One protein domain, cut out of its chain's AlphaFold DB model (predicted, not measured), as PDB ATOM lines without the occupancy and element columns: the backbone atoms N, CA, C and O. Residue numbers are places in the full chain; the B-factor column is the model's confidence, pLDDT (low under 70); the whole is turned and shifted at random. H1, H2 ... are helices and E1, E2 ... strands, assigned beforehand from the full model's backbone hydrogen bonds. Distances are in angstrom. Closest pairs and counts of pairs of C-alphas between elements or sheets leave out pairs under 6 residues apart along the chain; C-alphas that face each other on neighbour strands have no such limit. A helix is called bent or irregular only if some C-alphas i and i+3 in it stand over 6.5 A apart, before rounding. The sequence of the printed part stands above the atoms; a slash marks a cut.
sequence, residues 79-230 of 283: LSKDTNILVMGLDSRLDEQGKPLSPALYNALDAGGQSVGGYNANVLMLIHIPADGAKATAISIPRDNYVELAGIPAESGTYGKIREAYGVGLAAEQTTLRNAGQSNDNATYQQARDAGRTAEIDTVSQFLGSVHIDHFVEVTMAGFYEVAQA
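What this domain is: This is residues 79 to 230 of the 283 residues of the protein "LytR_cpsA_psr domain-containing protein" of Arthrobacter psychrochitiniphilus (UniProt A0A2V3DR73). A twisted sheet of four strands, E3, E2, E1 and E6, has the long helix H3 laid slantwise over one face, and H2 folds into a helical hairpin with H3, coming down to the sheet with its residues 162 to 167. The small strand hairpin E4 and E5 sits by Ile 162 of H2 and Phe 207 of H3, while H4 runs on from E6 at one end of the sheet and meets the short helix H1, which is off the sheet. The printed part has 152 residues with four named helices and six named strands, in the order E1 H1 E2 E3 E4 E5 H2 H3 E6 H4; the class is mixed, helices and strands. The larger sheet runs E3, E2, E1, E6 and is mixed; E4 and E5 are antiparallel. The whole is compact, with a radius of gyration of the C-alphas of 16.4 A, and spans 46 by 40 by 26 A.

Where its parts are: In the larger sheet, E1 is residues 83 to 90, 22.6 A long, beginning at C-alpha 83 (319.920, 241.780, 87.245). E2 is residues 121 to 129, 22.4 A; E3 is 137 to 140; E6 is 215 to 220, 16.7 A. H3, residues 186 to 207, is 31.3 A long and begins at C-alpha 186 (337.720, 215.234, 85.862). H2, residues 162 to 179, is 26.7 A long and irregular: C-alphas 163 and 166 are 7.0 A apart. E4 is residues 146 to 148 and E5 159 to 161. H1 is residues 103 to 109; H4, residues 221 to 230, ends at C-alpha 230 (310.229, 216.571, 87.992).

How they stand to each other: E1 and E6 are parallel at 18 degrees, with N 88 and O 217 at 2.8 A, within hydrogen-bond range. E2 and E1 are antiparallel at 165 degrees, with N 87 and O 125 at 2.8 A. E2 and E3, a hairpin, have N 128 and O 137 at 2.8 A. H3 is on this sheet at a height of 9.1 A, forming two layers, helix on one face of a sheet. It lies over E2, and only just over E1 and E6, with 3 C-alphas on each. On the local plane it runs slantwise to the strands, at 59.6 degrees to E2, only just short of across. H2 and H3 touch, closest at the C-alphas of Tyr 166 and Gly 196, 4.0 A, at a steep tilt of 38 degrees, opposite ways. H2 only grazes the sheet with residues 162 to 167, and H4 with 221 to 226. In the hairpin E4 and E5, N 147 and O 160 are 2.9 A apart. The closest C-alphas of E4 and H3, Val 147 and Phe 207, are 6.7 A apart. H1 touches H4, closest at the C-alphas of Leu 105 and Ala 222, 7.3 A, about perpendicular at 84 degrees. H1 and H3 are apart. Every O i to N i+4 pair is within hydrogen-bond range in H1, H3 and H4; in H2, 12 of 14 are.

The domain as a whole: The C-alphas farthest apart, those of Ala 134 and Gly 181, are 51.3 A from each other. The printed part has no cut. The links from E1 to H1 and from H1 to E2 are long, with 12 and 11 residues. The mean pLDDT of the printed part is 84.2; residues 92 to 100, 103 to 105 and 107 to 119 are under 70.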
ATOM      1  N   LEU A  79     326.455 248.980  86.150       82.44
ATOM      2  CA  LEU A  79     326.029 250.388  86.128       82.44
ATOM      3  C   LEU A  79     324.660 250.638  86.780       82.44
ATOM      4  O   LEU A  79     324.351 251.776  87.129       82.44
ATOM      5  N   SER A  80     323.839 249.602  86.954       87.12
ATOM      6  CA  SER A  80     322.507 249.697  87.563       87.12
ATOM      7  C   SER A  80     322.319 248.653  88.666       87.12
ATOM      8  O   SER A  80     323.190 247.823  88.919       87.12
ATOM      9  N   LYS A  81     321.181 248.700  89.366       90.25
ATOM     10  CA  LYS A  81     320.794 247.660  90.337       90.25
ATOM     11  C   LYS A  81     320.073 246.480  89.684       90.25
ATOM     12  O   LYS A  81     319.718 245.541  90.393       90.25
ATOM     13  N   ASP A  82     319.841 246.539  88.376       92.12
ATOM     14  CA  ASP A  82     319.126 245.498  87.642       92.12
ATOM     15  C   ASP A  82     319.929 244.196  87.660       92.12
ATOM     16  O   ASP A  82     321.103 244.173  88.038       92.12
ATOM     17  N   THR A  83     319.279 243.096  87.299       91.69
ATOM     18  CA  THR A  83     319.920 241.780  87.245       91.69
ATOM     19  C   THR A  83     319.796 241.195  85.851       91.69
ATOM     20  O   THR A  83     318.694 241.078  85.315       91.69
ATOM     21  N   ASN A  84     320.931 240.797  85.290       93.00
ATOM     22  CA  ASN A  84     321.038 240.142  83.996       93.00
ATOM     23  C   ASN A  84     321.476 238.690  84.194       93.00
ATOM     24  O   ASN A  84     322.559 238.419  84.713       93.00
ATOM     25  N   ILE A  85     320.636 237.751  83.766       92.56
ATOM     26  CA  ILE A  85     320.907 236.312  83.824       92.56
ATOM     27  C   ILE A  85     321.084 235.801  82.397       92.56
ATOM     28  O   ILE A  85     320.136 235.827  81.611       92.56
ATOM     29  N   LEU A  86     322.275 235.315  82.059       93.56
ATOM     30  CA  LEU A  86     322.514 234.618  80.800       93.56
ATOM     31  C   LEU A  86     322.168 233.136  80.966       93.56
ATOM     32  O   LEU A  86     322.753 232.439  81.789       93.56
ATOM     33  N   VAL A  87     321.227 232.653  80.163       91.88
ATOM     34  CA  VAL A  87     320.849 231.244  80.076       91.88
ATOM     35  C   VAL A  87     321.408 230.660  78.785       91.88
ATOM     36  O   VAL A  87     321.079 231.116  77.688       91.88
ATOM     37  N   MET A  88     322.221 229.619  78.927       91.06
ATOM     38  CA  MET A  88     322.839 228.868  77.846       91.06
ATOM     39  C   MET A  88     322.338 227.424  77.849       91.06
ATOM     40  O   MET A  88     322.363 226.750  78.874       91.06
ATOM     41  N   GLY A  89     321.928 226.920  76.689       88.31
ATOM     42  CA  GLY A  89     321.612 225.509  76.480       88.31
ATOM     43  C   GLY A  89     322.667 224.829  75.616       88.31
ATOM     44  O   GLY A  89     322.773 225.154  74.428       88.31
ATOM     45  N   LEU A  90     323.401 223.866  76.177       82.75
ATOM     46  CA  LEU A  90     324.354 223.047  75.424       82.75
ATOM     47  C   LEU A  90     323.663 221.832  74.800       82.75
ATOM     48  O   LEU A  90     322.944 221.088  75.465       82.75
ATOM     49  N   ASP A  91     323.966 221.578  73.529       71.94
ATOM     50  CA  ASP A  91     323.617 220.325  72.829       71.94
ATOM     51  C   ASP A  91     324.681 219.237  73.053       71.94
ATOM     52  O   ASP A  91     324.867 218.349  72.224       71.94
ATOM     53  N   SER A  92     325.396 219.319  74.181       67.38
ATOM     54  CA  SER A  92     326.269 218.240  74.627       67.38
ATOM     55  C   SER A  92     325.410 217.063  75.071       67.38
ATOM     56  O   SER A  92     324.449 217.212  75.832       67.38
ATOM     57  N   ARG A  93     325.781 215.874  74.597       69.19
ATOM     58  CA  ARG A  93     325.164 214.592  74.974       69.19
ATOM     59  C   ARG A  93     326.075 213.782  75.877       69.19
ATOM     60  O   ARG A  93     326.052 212.550  75.855       69.19
ATOM     61  N   LEU A  94     326.902 214.510  76.610       66.94
ATOM     62  CA  LEU A  94     327.724 214.044  77.702       66.94
ATOM     63  C   LEU A  94     327.147 214.615  78.998       66.94
ATOM     64  O   LEU A  94     326.456 215.639  78.978       66.94
ATOM     65  N   ASP A  95     327.421 213.948  80.110       67.56
ATOM     66  CA  ASP A  95     327.185 214.525  81.426       67.56
ATOM     67  C   ASP A  95     328.145 215.699  81.693       67.56
ATOM     68  O   ASP A  95     329.026 216.031  80.891       67.56
ATOM     69  N   GLU A  96     327.978 216.355  82.838       66.38
ATOM     70  CA  GLU A  96     328.814 217.491  83.235       66.38
ATOM     71  C   GLU A  96     330.292 217.118  83.434       66.38
ATOM     72  O   GLU A  96     331.144 218.004  83.506       66.38
ATOM     73  N   GLN A  97     330.610 215.824  83.513       66.19
ATOM     74  CA  GLN A  97     331.956 215.270  83.641       66.19
ATOM     75  C   GLN A  97     332.510 214.764  82.298       66.19
ATOM     76  O   GLN A  97     333.577 214.152  82.273       66.19
ATOM     77  N   GLY A  98     331.814 215.019  81.185       63.28
ATOM     78  CA  GLY A  98     332.260 214.631  79.849       63.28
ATOM     79  C   GLY A  98     332.101 213.138  79.562       63.28
ATOM     80  O   GLY A  98     332.695 212.635  78.607       63.28
ATOM     81  N   LYS A  99     331.319 212.412  80.368       69.06
ATOM     82  CA  LYS A  99     331.052 210.985  80.177       69.06
ATOM     83  C   LYS A  99     329.755 210.764  79.401       69.06
ATOM     84  O   LYS A  99     328.865 211.614  79.408       69.06
ATOM     85  N   PRO A 100     329.609 209.611  78.735       67.19
ATOM     86  CA  PRO A 100     328.382 209.286  78.026       67.19
ATOM     87  C   PRO A 100     327.184 209.168  78.964       67.19
ATOM     88  O   PRO A 100     327.294 208.614  80.057       67.19
ATOM     89  N   LEU A 101     326.023 209.623  78.498       70.88
ATOM     90  CA  LEU A 101     324.762 209.467  79.221       70.88
ATOM     91  C   LEU A 101     324.347 207.987  79.304       70.88
ATOM     92  O   LEU A 101     324.818 207.127  78.556       70.88
ATOM     93  N   SER A 102     323.431 207.662  80.220       71.81
ATOM     94  CA  SER A 102     322.897 206.298  80.300       71.81
ATOM     95  C   SER A 102     322.113 205.936  79.021       71.81
ATOM     96  O   SER A 102     321.501 206.815  78.407       71.81
ATOM     97  N   PRO A 103     322.056 204.652  78.609       69.19
ATOM     98  CA  PRO A 103     321.272 204.236  77.440       69.19
ATOM     99  C   PRO A 103     319.790 204.630  77.526       69.19
ATOM    100  O   PRO A 103     319.184 205.004  76.526       69.19
ATOM    101  N   ALA A 104     319.216 204.595  78.732       66.69
ATOM    102  CA  ALA A 104     317.845 205.031  78.978       66.69
ATOM    103  C   ALA A 104     317.661 206.528  78.686       66.69
ATOM    104  O   ALA A 104     316.672 206.913  78.063       66.69
ATOM    105  N   LEU A 105     318.632 207.358  79.077       66.62
ATOM    106  CA  LEU A 105     318.596 208.791  78.818       66.62
ATOM    107  C   LEU A 105     318.849 209.096  77.336       66.62
ATOM    108  O   LEU A 105     318.121 209.894  76.765       66.62
ATOM    109  N   TYR A 106     319.771 208.403  76.660       70.62
ATOM    110  CA  TYR A 106     319.936 208.548  75.204       70.62
ATOM    111  C   TYR A 106     318.652 208.241  74.423       70.62
ATOM    112  O   TYR A 106     318.295 208.999  73.520       70.62
ATOM    113  N   ASN A 107     317.942 207.174  74.798       68.56
ATOM    114  CA  ASN A 107     316.658 206.821  74.192       68.56
ATOM    115  C   ASN A 107     315.582 207.877  74.485       68.56
ATOM    116  O   ASN A 107     314.797 208.211  73.606       68.56
ATOM    117  N   ALA A 108     315.557 208.425  75.703       59.19
ATOM    118  CA  ALA A 108     314.598 209.457  76.091       59.19
ATOM    119  C   ALA A 108     314.864 210.821  75.429       59.19
ATOM    120  O   ALA A 108     313.933 211.599  75.225       59.19
ATOM    121  N   LEU A 109     316.124 211.108  75.090       62.69
ATOM    122  CA  LEU A 109     316.533 212.341  74.420       62.69
ATOM    123  C   LEU A 109     316.320 212.300  72.897       62.69
ATOM    124  O   LEU A 109     316.459 213.349  72.270       62.69
ATOM    125  N   ASP A 110     316.046 211.131  72.303       61.16
ATOM    126  CA  ASP A 110     315.891 210.911  70.850       61.16
ATOM    127  C   ASP A 110     316.939 211.685  70.019       61.16
ATOM    128  O   ASP A 110     316.661 212.518  69.153       61.16
ATOM    129  N   ALA A 111     318.203 211.552  70.430       51.09
ATOM    130  CA  ALA A 111     319.281 212.457  70.026       51.09
ATOM    131  C   ALA A 111     320.368 211.795  69.172       51.09
ATOM    132  O   ALA A 111     321.214 212.489  68.613       51.09
ATOM    133  N   GLY A 112     320.374 210.469  69.045       52.25
ATOM    134  CA  GLY A 112     321.565 209.743  68.596       52.25
ATOM    135  C   GLY A 112     322.671 209.731  69.667       52.25
ATOM    136  O   GLY A 112     322.452 210.135  70.807       52.25
ATOM    137  N   GLY A 113     323.852 209.211  69.319       43.25
ATOM    138  CA  GLY A 113     324.933 208.933  70.276       43.25
ATOM    139  C   GLY A 113     325.842 210.118  70.636       43.25
ATOM    140  O   GLY A 113     325.746 211.212  70.087       43.25
ATOM    141  N   GLN A 114     326.786 209.834  71.537       40.56
ATOM    142  CA  GLN A 114     327.835 210.707  72.106       40.56
ATOM    143  C   GLN A 114     328.726 211.430  71.073       40.56
ATOM    144  O   GLN A 114     329.363 212.424  71.401       40.56
ATOM    145  N   SER A 115     328.789 210.938  69.833       35.12
ATOM    146  CA  SER A 115     329.594 211.499  68.738       35.12
ATOM    147  C   SER A 115     328.877 212.582  67.923       35.12
ATOM    148  O   SER A 115     329.459 213.142  66.994       35.12
ATOM    149  N   VAL A 116     327.611 212.868  68.235       43.06
ATOM    150  CA  VAL A 116     326.774 213.826  67.510       43.06
ATOM    151  C   VAL A 116     326.402 214.956  68.474       43.06
ATOM    152  O   VAL A 116     325.839 214.686  69.530       43.06
ATOM    153  N   GLY A 117     326.696 216.205  68.097       52.72
ATOM    154  CA  GLY A 117     326.504 217.383  68.956       52.72
ATOM    155  C   GLY A 117     327.727 217.652  69.836       52.72
ATOM    156  O   GLY A 117     327.889 217.049  70.890       52.72
ATOM    157  N   GLY A 118     328.616 218.534  69.368       59.53
ATOM    158  CA  GLY A 118     329.725 219.054  70.174       59.53
ATOM    159  C   GLY A 118     329.250 220.064  71.225       59.53
ATOM    160  O   GLY A 118     328.053 220.218  71.466       59.53
ATOM    161  N   TYR A 119     330.180 220.816  71.810       66.19
ATOM    162  CA  TYR A 119     329.879 221.833  72.822       66.19
ATOM    163  C   TYR A 119     329.330 223.145  72.230       66.19
ATOM    164  O   TYR A 119     329.890 224.215  72.445       66.19
ATOM    165  N   ASN A 120     328.242 223.057  71.462       74.19
ATOM    166  CA  ASN A 120     327.578 224.221  70.879       74.19
ATOM    167  C   ASN A 120     326.449 224.729  71.784       74.19
ATOM    168  O   ASN A 120     325.545 223.962  72.145       74.19
ATOM    169  N   ALA A 121     326.443 226.036  72.047       78.44
ATOM    170  CA  ALA A 121     325.352 226.735  72.722       78.44
ATOM    171  C   ALA A 121     324.173 226.957  71.756       78.44
ATOM    172  O   ALA A 121     324.066 227.949  71.036       78.44
ATOM    173  N   ASN A 122     323.267 225.982  71.685       78.00
ATOM    174  CA  ASN A 122     322.123 226.021  70.771       78.00
ATOM    175  C   ASN A 122     320.955 226.876  71.280       78.00
ATOM    176  O   ASN A 122     320.035 227.161  70.508       78.00
ATOM    177  N   VAL A 123     320.988 227.261  72.556       86.38
ATOM    178  CA  VAL A 123     320.063 228.207  73.178       86.38
ATOM    179  C   VAL A 123     320.891 229.257  73.895       86.38
ATOM    180  O   VAL A 123     321.729 228.903  74.714       86.38
ATOM    181  N   LEU A 124     320.635 230.524  73.597       91.88
ATOM    182  CA  LEU A 124     321.202 231.659  74.308       91.88
ATOM    183  C   LEU A 124     320.071 232.644  74.571       91.88
ATOM    184  O   LEU A 124     319.338 233.021  73.651       91.88
ATOM    185  N   MET A 125     319.892 233.013  75.830       92.94
ATOM    186  CA  MET A 125     318.833 233.916  76.253       92.94
ATOM    187  C   MET A 125     319.327 234.795  77.390       92.94
ATOM    188  O   MET A 125     319.852 234.293  78.377       92.94
ATOM    189  N   LEU A 126     319.116 236.100  77.268       93.31
ATOM    190  CA  LEU A 126     319.340 237.042  78.352       93.31
ATOM    191  C   LEU A 126     318.013 237.322  79.054       93.31
ATOM    192  O   LEU A 126     317.064 237.784  78.422       93.31
ATOM    193  N   ILE A 127     317.947 237.066  80.354       93.75
ATOM    194  CA  ILE A 127     316.826 237.462  81.202       93.75
ATOM    195  C   ILE A 127     317.238 238.722  81.959       93.75
ATOM    196  O   ILE A 127     318.166 238.691  82.761       93.75
ATOM    197  N   HIS A 128     316.530 239.818  81.711       93.31
ATOM    198  CA  HIS A 128     316.714 241.093  82.387       93.31
ATOM    199  C   HIS A 128     315.608 241.302  83.424       93.31
ATOM    200  O   HIS A 128     314.418 241.246  83.094       93.31
ATOM    201  N   ILE A 129     315.998 241.551  84.672       92.81
ATOM    202  CA  ILE A 129     315.109 241.805  85.806       92.81
ATOM    203  C   ILE A 129     315.368 243.235  86.306       92.81
ATOM    204  O   ILE A 129     316.401 243.473  86.942       92.81
ATOM    205  N   PRO A 130     314.449 244.178  86.039       93.94
ATOM    206  CA  PRO A 130     314.556 245.554  86.517       93.94
ATOM    207  C   PRO A 130     314.517 245.652  88.048       93.94
ATOM    208  O   PRO A 130     313.717 244.984  88.710       93.94
ATOM    209  N   ALA A 131     315.346 246.519  88.630       91.69
ATOM    210  CA  ALA A 131     315.410 246.717  90.082       91.69
ATOM    211  C   ALA A 131     314.203 247.466  90.671       91.69
ATOM    212  O   ALA A 131     313.987 247.442  91.882       91.69
ATOM    213  N   ASP A 132     313.426 248.147  89.831       91.25
ATOM    214  CA  ASP A 132     312.216 248.882  90.209       91.25
ATOM    215  C   ASP A 132     310.981 247.974  90.372       91.25
ATOM    216  O   ASP A 132     309.894 248.450  90.707       91.25
ATOM    217  N   GLY A 133     311.145 246.661  90.168       88.44
ATOM    218  CA  GLY A 133     310.068 245.679  90.246       88.44
ATOM    219  C   GLY A 133     309.200 245.613  88.988       88.44
ATOM    220  O   GLY A 133     308.161 244.945  89.005       88.44
ATOM    221  N   ALA A 134     309.599 246.279  87.898       91.75
ATOM    222  CA  ALA A 134     308.972 246.085  86.601       91.75
ATOM    223  C   ALA A 134     309.141 244.636  86.104       91.75
ATOM    224  O   ALA A 134     309.889 243.819  86.646       91.75
ATOM    225  N   LYS A 135     308.379 244.283  85.066       91.50
ATOM    226  CA  LYS A 135     308.328 242.907  84.561       91.50
ATOM    227  C   LYS A 135     309.689 242.477  84.008       91.50
ATOM    228  O   LYS A 135     310.296 243.197  83.221       91.50
ATOM    229  N   ALA A 136     310.106 241.264  84.366       92.19
ATOM    230  CA  ALA A 136     311.270 240.635  83.762       92.19
ATOM    231  C   ALA A 136     311.058 240.437  82.253       92.19
ATOM    232  O   ALA A 136     309.955 240.106  81.805       92.19
ATOM    233  N   THR A 137     312.126 240.624  81.481       92.81
ATOM    234  CA  THR A 137     312.119 240.482  80.021       92.81
ATOM    235  C   THR A 137     313.136 239.428  79.615       92.81
ATOM    236  O   THR A 137     314.247 239.418  80.134       92.81
ATOM    237  N   ALA A 138     312.770 238.548  78.687       91.75
ATOM    238  CA  ALA A 138     313.670 237.548  78.127       91.75
ATOM    239  C   ALA A 138     313.969 237.882  76.663       91.75
ATOM    240  O   ALA A 138     313.052 238.113  75.874       91.75
ATOM    241  N   ILE A 139     315.249 237.909  76.306       92.50
ATOM    242  CA  ILE A 139     315.740 238.251  74.973       92.50
ATOM    243  C   ILE A 139     316.492 237.040  74.431       92.50
ATOM    244  O   ILE A 139     317.532 236.657  74.962       92.50
ATOM    245  N   SER A 140     315.969 236.430  73.368       91.81
ATOM    246  CA  SER A 140     316.653 235.335  72.674       91.81
ATOM    247  C   SER A 140     317.798 235.874  71.819       91.81
ATOM    248  O   SER A 140     317.598 236.788  71.018       91.81
ATOM    249  N   ILE A 141     318.977 235.269  71.943       92.12
ATOM    250  CA  ILE A 141     320.166 235.603  71.158       92.12
ATOM    251  C   ILE A 141     320.315 234.553  70.046       92.12
ATOM    252  O   ILE A 141     320.483 233.364  70.336       92.12
ATOM    253  N   PRO A 142     320.232 234.939  68.760       90.56
ATOM    254  CA  PRO A 142     320.373 233.991  67.663       90.56
ATOM    255  C   PRO A 142     321.763 233.341  67.640       90.56
ATOM    256  O   PRO A 142     322.779 233.988  67.408       90.56
ATOM    257  N   ARG A 143     321.796 232.016  67.805       86.94
ATOM    258  CA  ARG A 143     323.019 231.194  67.888       86.94
ATOM    259  C   ARG A 143     323.956 231.257  66.664       86.94
ATOM    260  O   ARG A 143     325.080 230.771  66.721       86.94
ATOM    261  N   ASP A 144     323.453 231.722  65.521       88.94
ATOM    262  CA  ASP A 144     324.176 231.772  64.243       88.94
ATOM    263  C   ASP A 144     324.719 233.184  63.937       88.94
ATOM    264  O   ASP A 144     325.276 233.392  62.860       88.94
ATOM    265  N   ASN A 145     324.586 234.136  64.872       91.62
ATOM    266  CA  ASN A 145     325.207 235.456  64.758       91.62
ATOM    267  C   ASN A 145     326.729 235.323  64.657       91.62
ATOM    268  O   ASN A 145     327.336 234.616  65.460       91.62
ATOM    269  N   TYR A 146     327.324 236.002  63.676       94.44
ATOM    270  CA  TYR A 146     328.768 236.015  63.458       94.44
ATOM    271  C   TYR A 146     329.392 237.178  64.229       94.44
ATOM    272  O   TYR A 146     329.054 238.335  63.975       94.44
ATOM    273  N   VAL A 147     330.240 236.859  65.202       94.62
ATOM    274  CA  VAL A 147     330.759 237.794  66.209       94.62
ATOM    275  C   VAL A 147     332.228 237.498  66.486       94.62
ATOM    276  O   VAL A 147     332.722 236.416  66.168       94.62
ATOM    277  N   GLU A 148     332.922 238.457  67.085       94.62
ATOM    278  CA  GLU A 148     334.221 238.194  67.699       94.62
ATOM    279  C   GLU A 148     334.020 237.314  68.939       94.62
ATOM    280  O   GLU A 148     333.150 237.601  69.762       94.62
ATOM    281  N   LEU A 149     334.798 236.237  69.053       93.50
ATOM    282  CA  LEU A 149     334.788 235.345  70.208       93.50
ATOM    283  C   LEU A 149     335.735 235.915  71.270       93.50
ATOM    284  O   LEU A 149     336.941 236.028  71.052       93.50
ATOM    285  N   ALA A 150     335.180 236.284  72.419       92.38
ATOM    286  CA  ALA A 150     335.897 236.924  73.513       92.38
ATOM    287  C   ALA A 150     336.191 235.940  74.654       92.38
ATOM    288  O   ALA A 150     335.658 234.835  74.694       92.38
ATOM    289  N   GLY A 151     337.064 236.336  75.585       87.56
ATOM    290  CA  GLY A 151     337.419 235.508  76.746       87.56
ATOM    291  C   GLY A 151     338.320 234.309  76.427       87.56
ATOM    292  O   GLY A 151     338.472 233.420  77.261       87.56
ATOM    293  N   ILE A 152     338.937 234.274  75.237       89.19
ATOM    294  CA  ILE A 152     339.831 233.193  74.789       89.19
ATOM    295  C   ILE A 152     341.217 233.782  74.482       89.19
ATOM    296  O   ILE A 152     341.478 234.181  73.349       89.19
ATOM    297  N   PRO A 153     342.139 233.856  75.463       82.19
ATOM    298  CA  PRO A 153     343.428 234.529  75.274       82.19
ATOM    299  C   PRO A 153     344.271 233.965  74.124       82.19
ATOM    300  O   PRO A 153     344.931 234.721  73.415       82.19
ATOM    301  N   ALA A 154     344.229 232.646  73.918       80.06
ATOM    302  CA  ALA A 154     344.964 231.972  72.847       80.06
ATOM    303  C   ALA A 154     344.412 232.263  71.435       80.06
ATOM    304  O   ALA A 154     345.108 232.019  70.455       80.06
ATOM    305  N   GLU A 155     343.188 232.784  71.338       78.50
ATOM    306  CA  GLU A 155     342.426 232.980  70.096       78.50
ATOM    307  C   GLU A 155     341.895 234.426  70.006       78.50
ATOM    308  O   GLU A 155     340.822 234.684  69.462       78.50
ATOM    309  N   SER A 156     342.606 235.397  70.593       81.56
ATOM    310  CA  SER A 156     342.176 236.801  70.575       81.56
ATOM    311  C   SER A 156     342.055 237.325  69.137       81.56
ATOM    312  O   SER A 156     342.966 237.154  68.327       81.56
ATOM    313  N   GLY A 157     340.928 237.974  68.824       84.62
ATOM    314  CA  GLY A 157     340.609 238.457  67.477       84.62
ATOM    315  C   GLY A 157     339.973 237.412  66.554       84.62
ATOM    316  O   GLY A 157     339.758 237.696  65.373       84.62
ATOM    317  N   THR A 158     339.660 236.212  67.053       89.56
ATOM    318  CA  THR A 158     338.969 235.170  66.283       89.56
ATOM    319  C   THR A 158     337.478 235.486  66.139       89.56
ATOM    320  O   THR A 158     336.798 235.818  67.106       89.56
ATOM    321  N   TYR A 159     336.944 235.341  64.922       93.00
ATOM    322  CA  TYR A 159     335.517 235.503  64.626       93.00
ATOM    323  C   TYR A 159     334.865 234.157  64.321       93.00
ATOM    324  O   TYR A 159     335.400 233.341  63.566       93.00
ATOM    325  N   GLY A 160     333.664 233.954  64.847       92.88
ATOM    326  CA  GLY A 160     332.914 232.715  64.695       92.88
ATOM    327  C   GLY A 160     331.427 232.927  64.900       92.88
ATOM    328  O   GLY A 160     330.952 234.047  65.107       92.88
ATOM    329  N   LYS A 161     330.660 231.841  64.833       93.81
ATOM    330  CA  LYS A 161     329.264 231.907  65.272       93.81
ATOM    331  C   LYS A 161     329.237 231.944  66.789       93.81
ATOM    332  O   LYS A 161     329.945 231.169  67.416       93.81
ATOM    333  N   ILE A 162     328.359 232.754  67.372       93.44
ATOM    334  CA  ILE A 162     328.301 232.925  68.830       93.44
ATOM    335  C   ILE A 162     328.202 231.592  69.587       93.44
ATOM    336  O   ILE A 162     328.913 231.396  70.558       93.44
ATOM    337  N   ARG A 163     327.457 230.612  69.051       90.75
ATOM    338  CA  ARG A 163     327.323 229.264  69.637       90.75
ATOM    339  C   ARG A 163     328.626 228.475  69.806       90.75
ATOM    340  O   ARG A 163     328.591 227.406  70.411       90.75
ATOM    341  N   GLU A 164     329.692 228.897  69.132       91.69
ATOM    342  CA  GLU A 164     330.985 228.216  69.086       91.69
ATOM    343  C   GLU A 164     331.914 228.710  70.205       91.69
ATOM    344  O   GLU A 164     332.867 228.001  70.519       91.69
ATOM    345  N   ALA A 165     331.631 229.859  70.842       93.12
ATOM    346  CA  ALA A 165     332.510 230.475  71.840       93.12
ATOM    347  C   ALA A 165     332.856 229.509  72.980       93.12
ATOM    348  O   ALA A 165     334.038 229.288  73.255       93.12
ATOM    349  N   TYR A 166     331.850 228.848  73.564       93.12
ATOM    350  CA  TYR A 166     332.082 227.836  74.594       93.12
ATOM    351  C   TYR A 166     333.033 226.723  74.130       93.12
ATOM    352  O   TYR A 166     333.990 226.372  74.824       93.12
ATOM    353  N   GLY A 167     332.766 226.137  72.958       90.25
ATOM    354  CA  GLY A 167     333.535 225.006  72.446       90.25
ATOM    355  C   GLY A 167     334.982 225.377  72.127       90.25
ATOM    356  O   GLY A 167     335.889 224.599  72.429       90.25
ATOM    357  N   VAL A 168     335.199 226.569  71.566       90.88
ATOM    358  CA  VAL A 168     336.537 227.097  71.270       90.88
ATOM    359  C   VAL A 168     337.297 227.383  72.567       90.88
ATOM    360  O   VAL A 168     338.431 226.925  72.705       90.88
ATOM    361  N   GLY A 169     336.673 228.047  73.547       91.88
ATOM    362  CA  GLY A 169     337.300 228.341  74.841       91.88
ATOM    363  C   GLY A 169     337.716 227.078  75.597       91.88
ATOM    364  O   GLY A 169     338.846 226.971  76.075       91.88
ATOM    365  N   LEU A 170     336.841 226.068  75.615       91.44
ATOM    366  CA  LEU A 170     337.137 224.767  76.213       91.44
ATOM    367  C   LEU A 170     338.310 224.069  75.513       91.44
ATOM    368  O   LEU A 170     339.215 223.564  76.179       91.44
ATOM    369  N   ALA A 171     338.317 224.031  74.178       89.62
ATOM    370  CA  ALA A 171     339.372 223.367  73.411       89.62
ATOM    371  C   ALA A 171     340.738 224.065  73.553       89.62
ATOM    372  O   ALA A 171     341.776 223.390  73.625       89.62
ATOM    373  N   ALA A 172     340.740 225.399  73.624       91.00
ATOM    374  CA  ALA A 172     341.933 226.193  73.886       91.00
ATOM    375  C   ALA A 172     342.529 225.840  75.258       91.00
ATOM    376  O   ALA A 172     343.703 225.478  75.342       91.00
ATOM    377  N   GLU A 173     341.708 225.818  76.313       91.81
ATOM    378  CA  GLU A 173     342.176 225.499  77.665       91.81
ATOM    379  C   GLU A 173     342.636 224.042  77.804       91.81
ATOM    380  O   GLU A 173     343.676 223.768  78.403       91.81
ATOM    381  N   GLN A 174     341.951 223.086  77.164       90.44
ATOM    382  CA  GLN A 174     342.435 221.700  77.097       90.44
ATOM    383  C   GLN A 174     343.817 221.595  76.448       90.44
ATOM    384  O   GLN A 174     344.621 220.733  76.805       90.44
ATOM    385  N   THR A 175     344.104 222.432  75.456       90.50
ATOM    386  CA  THR A 175     345.415 222.459  74.802       90.50
ATOM    387  C   THR A 175     346.470 223.053  75.730       90.50
ATOM    388  O   THR A 175     347.530 222.446  75.886       90.50
ATOM    389  N   THR A 176     346.157 224.150  76.423       91.94
ATOM    390  CA  THR A 176     347.019 224.744  77.459       91.94
ATOM    391  C   THR A 176     347.368 223.735  78.554       91.94
ATOM    392  O   THR A 176     348.546 223.518  78.842       91.94
ATOM    393  N   LEU A 177     346.365 223.055  79.117       92.12
ATOM    394  CA  LEU A 177     346.540 222.069  80.186       92.12
ATOM    395  C   LEU A 177     347.387 220.871  79.744       92.12
ATOM    396  O   LEU A 177     348.303 220.461  80.460       92.12
ATOM    397  N   ARG A 178     347.143 220.344  78.536       91.25
ATOM    398  CA  ARG A 178     347.952 219.255  77.964       91.25
ATOM    399  C   ARG A 178     349.402 219.674  77.741       91.25
ATOM    400  O   ARG A 178     350.305 218.913  78.075       91.25
ATOM    401  N   ASN A 179     349.635 220.881  77.226       92.56
ATOM    402  CA  ASN A 179     350.985 221.408  77.013       92.56
ATOM    403  C   ASN A 179     351.731 221.644  78.336       92.56
ATOM    404  O   ASN A 179     352.949 221.504  78.388       92.56
ATOM    405  N   ALA A 180     351.001 221.943  79.414       93.38
ATOM    406  CA  ALA A 180     351.533 222.033  80.771       93.38
ATOM    407  C   ALA A 180     351.755 220.660  81.446       93.38
ATOM    408  O   ALA A 180     352.171 220.612  82.603       93.38
ATOM    409  N   GLY A 181     351.482 219.547  80.752       93.19
ATOM    410  CA  GLY A 181     351.670 218.189  81.268       93.19
ATOM    411  C   GLY A 181     350.624 217.748  82.297       93.19
ATOM    412  O   GLY A 181     350.872 216.800  83.039       93.19
ATOM    413  N   GLN A 182     349.477 218.426  82.368       91.62
ATOM    414  CA  GLN A 182     348.397 218.070  83.289       91.62
ATOM    415  C   GLN A 182     347.679 216.787  82.840       91.62
ATOM    416  O   GLN A 182     347.536 216.511  81.646       91.62
ATOM    417  N   SER A 183     347.212 216.000  83.810       86.12
ATOM    418  CA  SER A 183     346.469 214.759  83.563       86.12
ATOM    419  C   SER A 183     345.107 215.034  82.921       86.12
ATOM    420  O   SER A 183     344.451 216.017  83.242       86.12
ATOM    421  N   ASN A 184     344.632 214.132  82.058       84.06
ATOM    422  CA  ASN A 184     343.260 214.173  81.533       84.06
ATOM    423  C   ASN A 184     342.289 213.554  82.554       84.06
ATOM    424  O   ASN A 184     341.848 212.416  82.383       84.06
ATOM    425  N   ASP A 185     342.009 214.271  83.638       86.50
ATOM    426  CA  ASP A 185     341.091 213.850  84.694       86.50
ATOM    427  C   ASP A 185     339.850 214.756  84.768       86.50
ATOM    428  O   ASP A 185     339.669 215.690  83.985       86.50
ATOM    429  N   ASN A 186     338.945 214.452  85.701       84.25
ATOM    430  CA  ASN A 186     337.720 215.234  85.862       84.25
ATOM    431  C   ASN A 186     338.006 216.688  86.268       84.25
ATOM    432  O   ASN A 186     337.219 217.560  85.914       84.25
ATOM    433  N   ALA A 187     339.074 216.949  87.028       86.88
ATOM    434  CA  ALA A 187     339.374 218.286  87.529       86.88
ATOM    435  C   ALA A 187     339.869 219.186  86.392       86.88
ATOM    436  O   ALA A 187     339.341 220.282  86.207       86.88
ATOM    437  N   THR A 188     340.795 218.691  85.569       88.00
ATOM    438  CA  THR A 188     341.279 219.425  84.390       88.00
ATOM    439  C   THR A 188     340.188 219.600  83.339       88.00
ATOM    440  O   THR A 188     340.114 220.640  82.683       88.00
ATOM    441  N   TYR A 189     339.273 218.636  83.220       86.81
ATOM    442  CA  TYR A 189     338.088 218.795  82.385       86.81
ATOM    443  C   TYR A 189     337.136 219.887  82.902       86.81
ATOM    444  O   TYR A 189     336.662 220.689  82.098       86.81
ATOM    445  N   GLN A 190     336.877 219.975  84.217       88.00
ATOM    446  CA  GLN A 190     336.066 221.073  84.769       88.00
ATOM    447  C   GLN A 190     336.724 222.434  84.546       88.00
ATOM    448  O   GLN A 190     336.033 223.368  84.151       88.00
ATOM    449  N   GLN A 191     338.046 222.529  84.701       89.19
ATOM    450  CA  GLN A 191     338.780 223.759  84.402       89.19
ATOM    451  C   GLN A 191     338.596 224.188  82.938       89.19
ATOM    452  O   GLN A 191     338.288 225.345  82.659       89.19
ATOM    453  N   ALA A 192     338.696 223.249  81.995       89.69
ATOM    454  CA  ALA A 192     338.432 223.548  80.591       89.69
ATOM    455  C   ALA A 192     336.975 223.967  80.332       89.69
ATOM    456  O   ALA A 192     336.711 224.847  79.513       89.69
ATOM    457  N   ARG A 193     336.008 223.373  81.038       89.25
ATOM    458  CA  ARG A 193     334.611 223.814  80.960       89.25
ATOM    459  C   ARG A 193     334.414 225.216  81.518       89.25
ATOM    460  O   ARG A 193     333.632 225.970  80.949       89.25
ATOM    461  N   ASP A 194     335.083 225.577  82.607       91.12
ATOM    462  CA  ASP A 194     335.022 226.932  83.159       91.12
ATOM    463  C   ASP A 194     335.547 227.948  82.140       91.12
ATOM    464  O   ASP A 194     334.870 228.942  81.892       91.12
ATOM    465  N   ALA A 195     336.648 227.644  81.443       90.62
ATOM    466  CA  ALA A 195     337.133 228.471  80.337       90.62
ATOM    467  C   ALA A 195     336.111 228.602  79.191       90.62
ATOM    468  O   ALA A 195     335.906 229.698  78.671       90.62
ATOM    469  N   GLY A 196     335.415 227.518  78.830       91.94
ATOM    470  CA  GLY A 196     334.316 227.571  77.860       91.94
ATOM    471  C   GLY A 196     333.161 228.475  78.310       91.94
ATOM    472  O   GLY A 196     332.672 229.297  77.536       91.94
ATOM    473  N   ARG A 197     332.742 228.387  79.578       92.81
ATOM    474  CA  ARG A 197     331.691 229.266  80.126       92.81
ATOM    475  C   ARG A 197     332.117 230.726  80.109       92.81
ATOM    476  O   ARG A 197     331.340 231.569  79.675       92.81
ATOM    477  N   THR A 198     333.343 231.007  80.541       92.81
ATOM    478  CA  THR A 198     333.932 232.349  80.516       92.81
ATOM    479  C   THR A 198     333.927 232.926  79.102       92.81
ATOM    480  O   THR A 198     333.458 234.044  78.905       92.81
ATOM    481  N   ALA A 199     334.357 232.142  78.109       93.69
ATOM    482  CA  ALA A 199     334.364 232.559  76.711       93.69
ATOM    483  C   ALA A 199     332.962 232.912  76.190       93.69
ATOM    484  O   ALA A 199     332.779 233.934  75.528       93.69
ATOM    485  N   GLU A 200     331.947 232.104  76.508       94.62
ATOM    486  CA  GLU A 200     330.567 232.393  76.100       94.62
ATOM    487  C   GLU A 200     330.016 233.656  76.783       94.62
ATOM    488  O   GLU A 200     329.409 234.498  76.120       94.62
ATOM    489  N   ILE A 201     330.246 233.813  78.093       94.31
ATOM    490  CA  ILE A 201     329.813 234.985  78.871       94.31
ATOM    491  C   ILE A 201     330.423 236.262  78.285       94.31
ATOM    492  O   ILE A 201     329.688 237.208  77.992       94.31
ATOM    493  N   ASP A 202     331.740 236.277  78.070       94.19
ATOM    494  CA  ASP A 202     332.456 237.430  77.518       94.19
ATOM    495  C   ASP A 202     331.983 237.740  76.091       94.19
ATOM    496  O   ASP A 202     331.695 238.894  75.770       94.19
ATOM    497  N   THR A 203     331.826 236.711  75.251       95.00
ATOM    498  CA  THR A 203     331.361 236.865  73.863       95.00
ATOM    499  C   THR A 203     329.960 237.470  73.807       95.00
ATOM    500  O   THR A 203     329.718 238.417  73.057       95.00
ATOM    501  N   VAL A 204     329.024 236.958  74.613       94.88
ATOM    502  CA  VAL A 204     327.651 237.477  74.673       94.88
ATOM    503  C   VAL A 204     327.625 238.899  75.229       94.88
ATOM    504  O   VAL A 204     326.961 239.763  74.654       94.88
ATOM    505  N   SER A 205     328.352 239.153  76.319       94.00
ATOM    506  CA  SER A 205     328.482 240.484  76.920       94.00
ATOM    507  C   SER A 205     328.960 241.503  75.885       94.00
ATOM    508  O   SER A 205     328.301 242.527  75.679       94.00
ATOM    509  N   GLN A 206     330.048 241.196  75.172       93.50
ATOM    510  CA  GLN A 206     330.609 242.054  74.132       93.50
ATOM    511  C   GLN A 206     329.639 242.240  72.961       93.50
ATOM    512  O   GLN A 206     329.404 243.375  72.542       93.50
ATOM    513  N   PHE A 207     329.029 241.160  72.467       94.31
ATOM    514  CA  PHE A 207     328.075 241.213  71.356       94.31
ATOM    515  C   PHE A 207     326.877 242.128  71.644       94.31
ATOM    516  O   PHE A 207     326.422 242.852  70.758       94.31
ATOM    517  N   LEU A 208     326.384 242.134  72.883       93.50
ATOM    518  CA  LEU A 208     325.262 242.977  73.302       93.50
ATOM    519  C   LEU A 208     325.659 244.433  73.602       93.50
ATOM    520  O   LEU A 208     324.827 245.199  74.086       93.50
ATOM    521  N   GLY A 209     326.896 244.834  73.300       92.25
ATOM    522  CA  GLY A 209     327.393 246.184  73.558       92.25
ATOM    523  C   GLY A 209     327.918 246.357  74.979       92.25
ATOM    524  O   GLY A 209     327.676 247.390  75.599       92.25
ATOM    525  N   SER A 210     328.623 245.344  75.488       89.81
ATOM    526  CA  SER A 210     329.212 245.321  76.830       89.81
ATOM    527  C   SER A 210     328.153 245.361  77.939       89.81
ATOM    528  O   SER A 210     328.181 246.206  78.831       89.81
ATOM    529  N   VAL A 211     327.207 244.423  77.904       90.88
ATOM    530  CA  VAL A 211     326.205 244.267  78.970       90.88
ATOM    531  C   VAL A 211     326.787 243.456  80.129       90.88
ATOM    532  O   VAL A 211     327.259 242.341  79.936       90.88
ATOM    533  N   HIS A 212     326.698 243.979  81.356       91.38
ATOM    534  CA  HIS A 212     327.072 243.224  82.557       91.38
ATOM    535  C   HIS A 212     326.166 242.000  82.744       91.38
ATOM    536  O   HIS A 212     324.942 242.139  82.713       91.38
ATOM    537  N   ILE A 213     326.756 240.830  82.988       92.06
ATOM    538  CA  ILE A 213     326.050 239.580  83.288       92.06
ATOM    539  C   ILE A 213     326.275 239.254  84.767       92.06
ATOM    540  O   ILE A 213     327.403 239.010  85.182       92.06
ATOM    541  N   ASP A 214     325.201 239.238  85.556       89.69
ATOM    542  CA  ASP A 214     325.251 238.962  86.997       89.69
ATOM    543  C   ASP A 214     325.272 237.466  87.298       89.69
ATOM    544  O   ASP A 214     325.901 237.001  88.252       89.69
ATOM    545  N   HIS A 215     324.522 236.708  86.502       91.06
ATOM    546  CA  HIS A 215     324.326 235.284  86.697       91.06
ATOM    547  C   HIS A 215     324.394 234.549  85.369       91.06
ATOM    548  O   HIS A 215     323.977 235.054  84.327       91.06
ATOM    549  N   PHE A 216     324.878 233.318  85.431       89.25
ATOM    550  CA  PHE A 216     324.991 232.432  84.291       89.25
ATOM    551  C   PHE A 216     324.381 231.084  84.643       89.25
ATOM    552  O   PHE A 216     324.648 230.533  85.712       89.25
ATOM    553  N   VAL A 217     323.555 230.564  83.746       89.56
ATOM    554  CA  VAL A 217     322.921 229.258  83.878       89.56
ATOM    555  C   VAL A 217     323.243 228.461  82.632       89.56
ATOM    556  O   VAL A 217     322.816 228.811  81.535       89.56
ATOM    557  N   GLU A 218     323.963 227.363  82.812       87.31
ATOM    558  CA  GLU A 218     324.151 226.361  81.775       87.31
ATOM    559  C   GLU A 218     323.145 225.228  81.972       87.31
ATOM    560  O   GLU A 218     322.995 224.696  83.070       87.31
ATOM    561  N   VAL A 219     322.470 224.839  80.893       85.00
ATOM    562  CA  VAL A 219     321.520 223.730  80.875       85.00
ATOM    563  C   VAL A 219     321.955 222.728  79.812       85.00
ATOM    564  O   VAL A 219     321.994 223.036  78.620       85.00
ATOM    565  N   THR A 220     322.271 221.508  80.235       82.44
ATOM    566  CA  THR A 220     322.529 220.389  79.320       82.44
ATOM    567  C   THR A 220     321.217 219.729  78.896       82.44
ATOM    568  O   THR A 220     320.171 219.917  79.524       82.44
ATOM    569  N   MET A 221     321.249 218.905  77.844       79.94
ATOM    570  CA  MET A 221     320.068 218.128  77.447       79.94
ATOM    571  C   MET A 221     319.567 217.209  78.570       79.94
ATOM    572  O   MET A 221     318.362 217.088  78.776       79.94
ATOM    573  N   ALA A 222     320.498 216.591  79.302       77.38
ATOM    574  CA  ALA A 222     320.198 215.764  80.465       77.38
ATOM    575  C   ALA A 222     319.536 216.585  81.580       77.38
ATOM    576  O   ALA A 222     318.462 216.214  82.049       77.38
ATOM    577  N   GLY A 223     320.113 217.742  81.923       79.12
ATOM    578  CA  GLY A 223     319.562 218.627  82.950       79.12
ATOM    579  C   GLY A 223     318.158 219.129  82.605       79.12
ATOM    580  O   GLY A 223     317.274 219.130  83.459       79.12
ATOM    581  N   PHE A 224     317.899 219.479  81.339       83.44
ATOM    582  CA  PHE A 224     316.543 219.834  80.910       83.44
ATOM    583  C   PHE A 224     315.567 218.663  81.079       83.44
ATOM    584  O   PHE A 224     314.451 218.868  81.557       83.44
ATOM    585  N   TYR A 225     315.965 217.445  80.698       82.06
ATOM    586  CA  TYR A 225     315.115 216.262  80.836       82.06
ATOM    587  C   TYR A 225     314.758 215.977  82.301       82.06
ATOM    588  O   TYR A 225     313.597 215.704  82.599       82.06
ATOM    589  N   GLU A 226     315.722 216.079  83.219       81.19
ATOM    590  CA  GLU A 226     315.496 215.876  84.656       81.19
ATOM    591  C   GLU A 226     314.519 216.905  85.234       81.19
ATOM    592  O   GLU A 226     313.576 216.541  85.941       81.19
ATOM    593  N   VAL A 227     314.677 218.182  84.869       81.69
ATOM    594  CA  VAL A 227     313.726 219.234  85.260       81.69
ATOM    595  C   VAL A 227     312.340 218.939  84.694       81.69
ATOM    596  O   VAL A 227     311.358 218.994  85.432       81.69
ATOM    597  N   ALA A 228     312.249 218.586  83.408       83.94
ATOM    598  CA  ALA A 228     310.985 218.251  82.762       83.94
ATOM    599  C   ALA A 228     310.304 217.040  83.421       83.94
ATOM    600  O   ALA A 228     309.087 217.040  83.580       83.94
ATOM    601  N   GLN A 229     311.076 216.036  83.847       84.44
ATOM    602  CA  GLN A 229     310.572 214.867  84.566       84.44
ATOM    603  C   GLN A 229     310.021 215.232  85.946       84.44
ATOM    604  O   GLN A 229     308.985 214.704  86.340       84.44
ATOM    605  N   ALA A 230     310.672 216.147  86.666       85.06
ATOM    606  CA  ALA A 230     310.229 216.571  87.992       85.06
ATOM    607  C   ALA A 230     308.902 217.349  87.973       85.06
ATOM    608  O   ALA A 230     308.159 217.315  88.954       85.06
TER     609      ALA A 230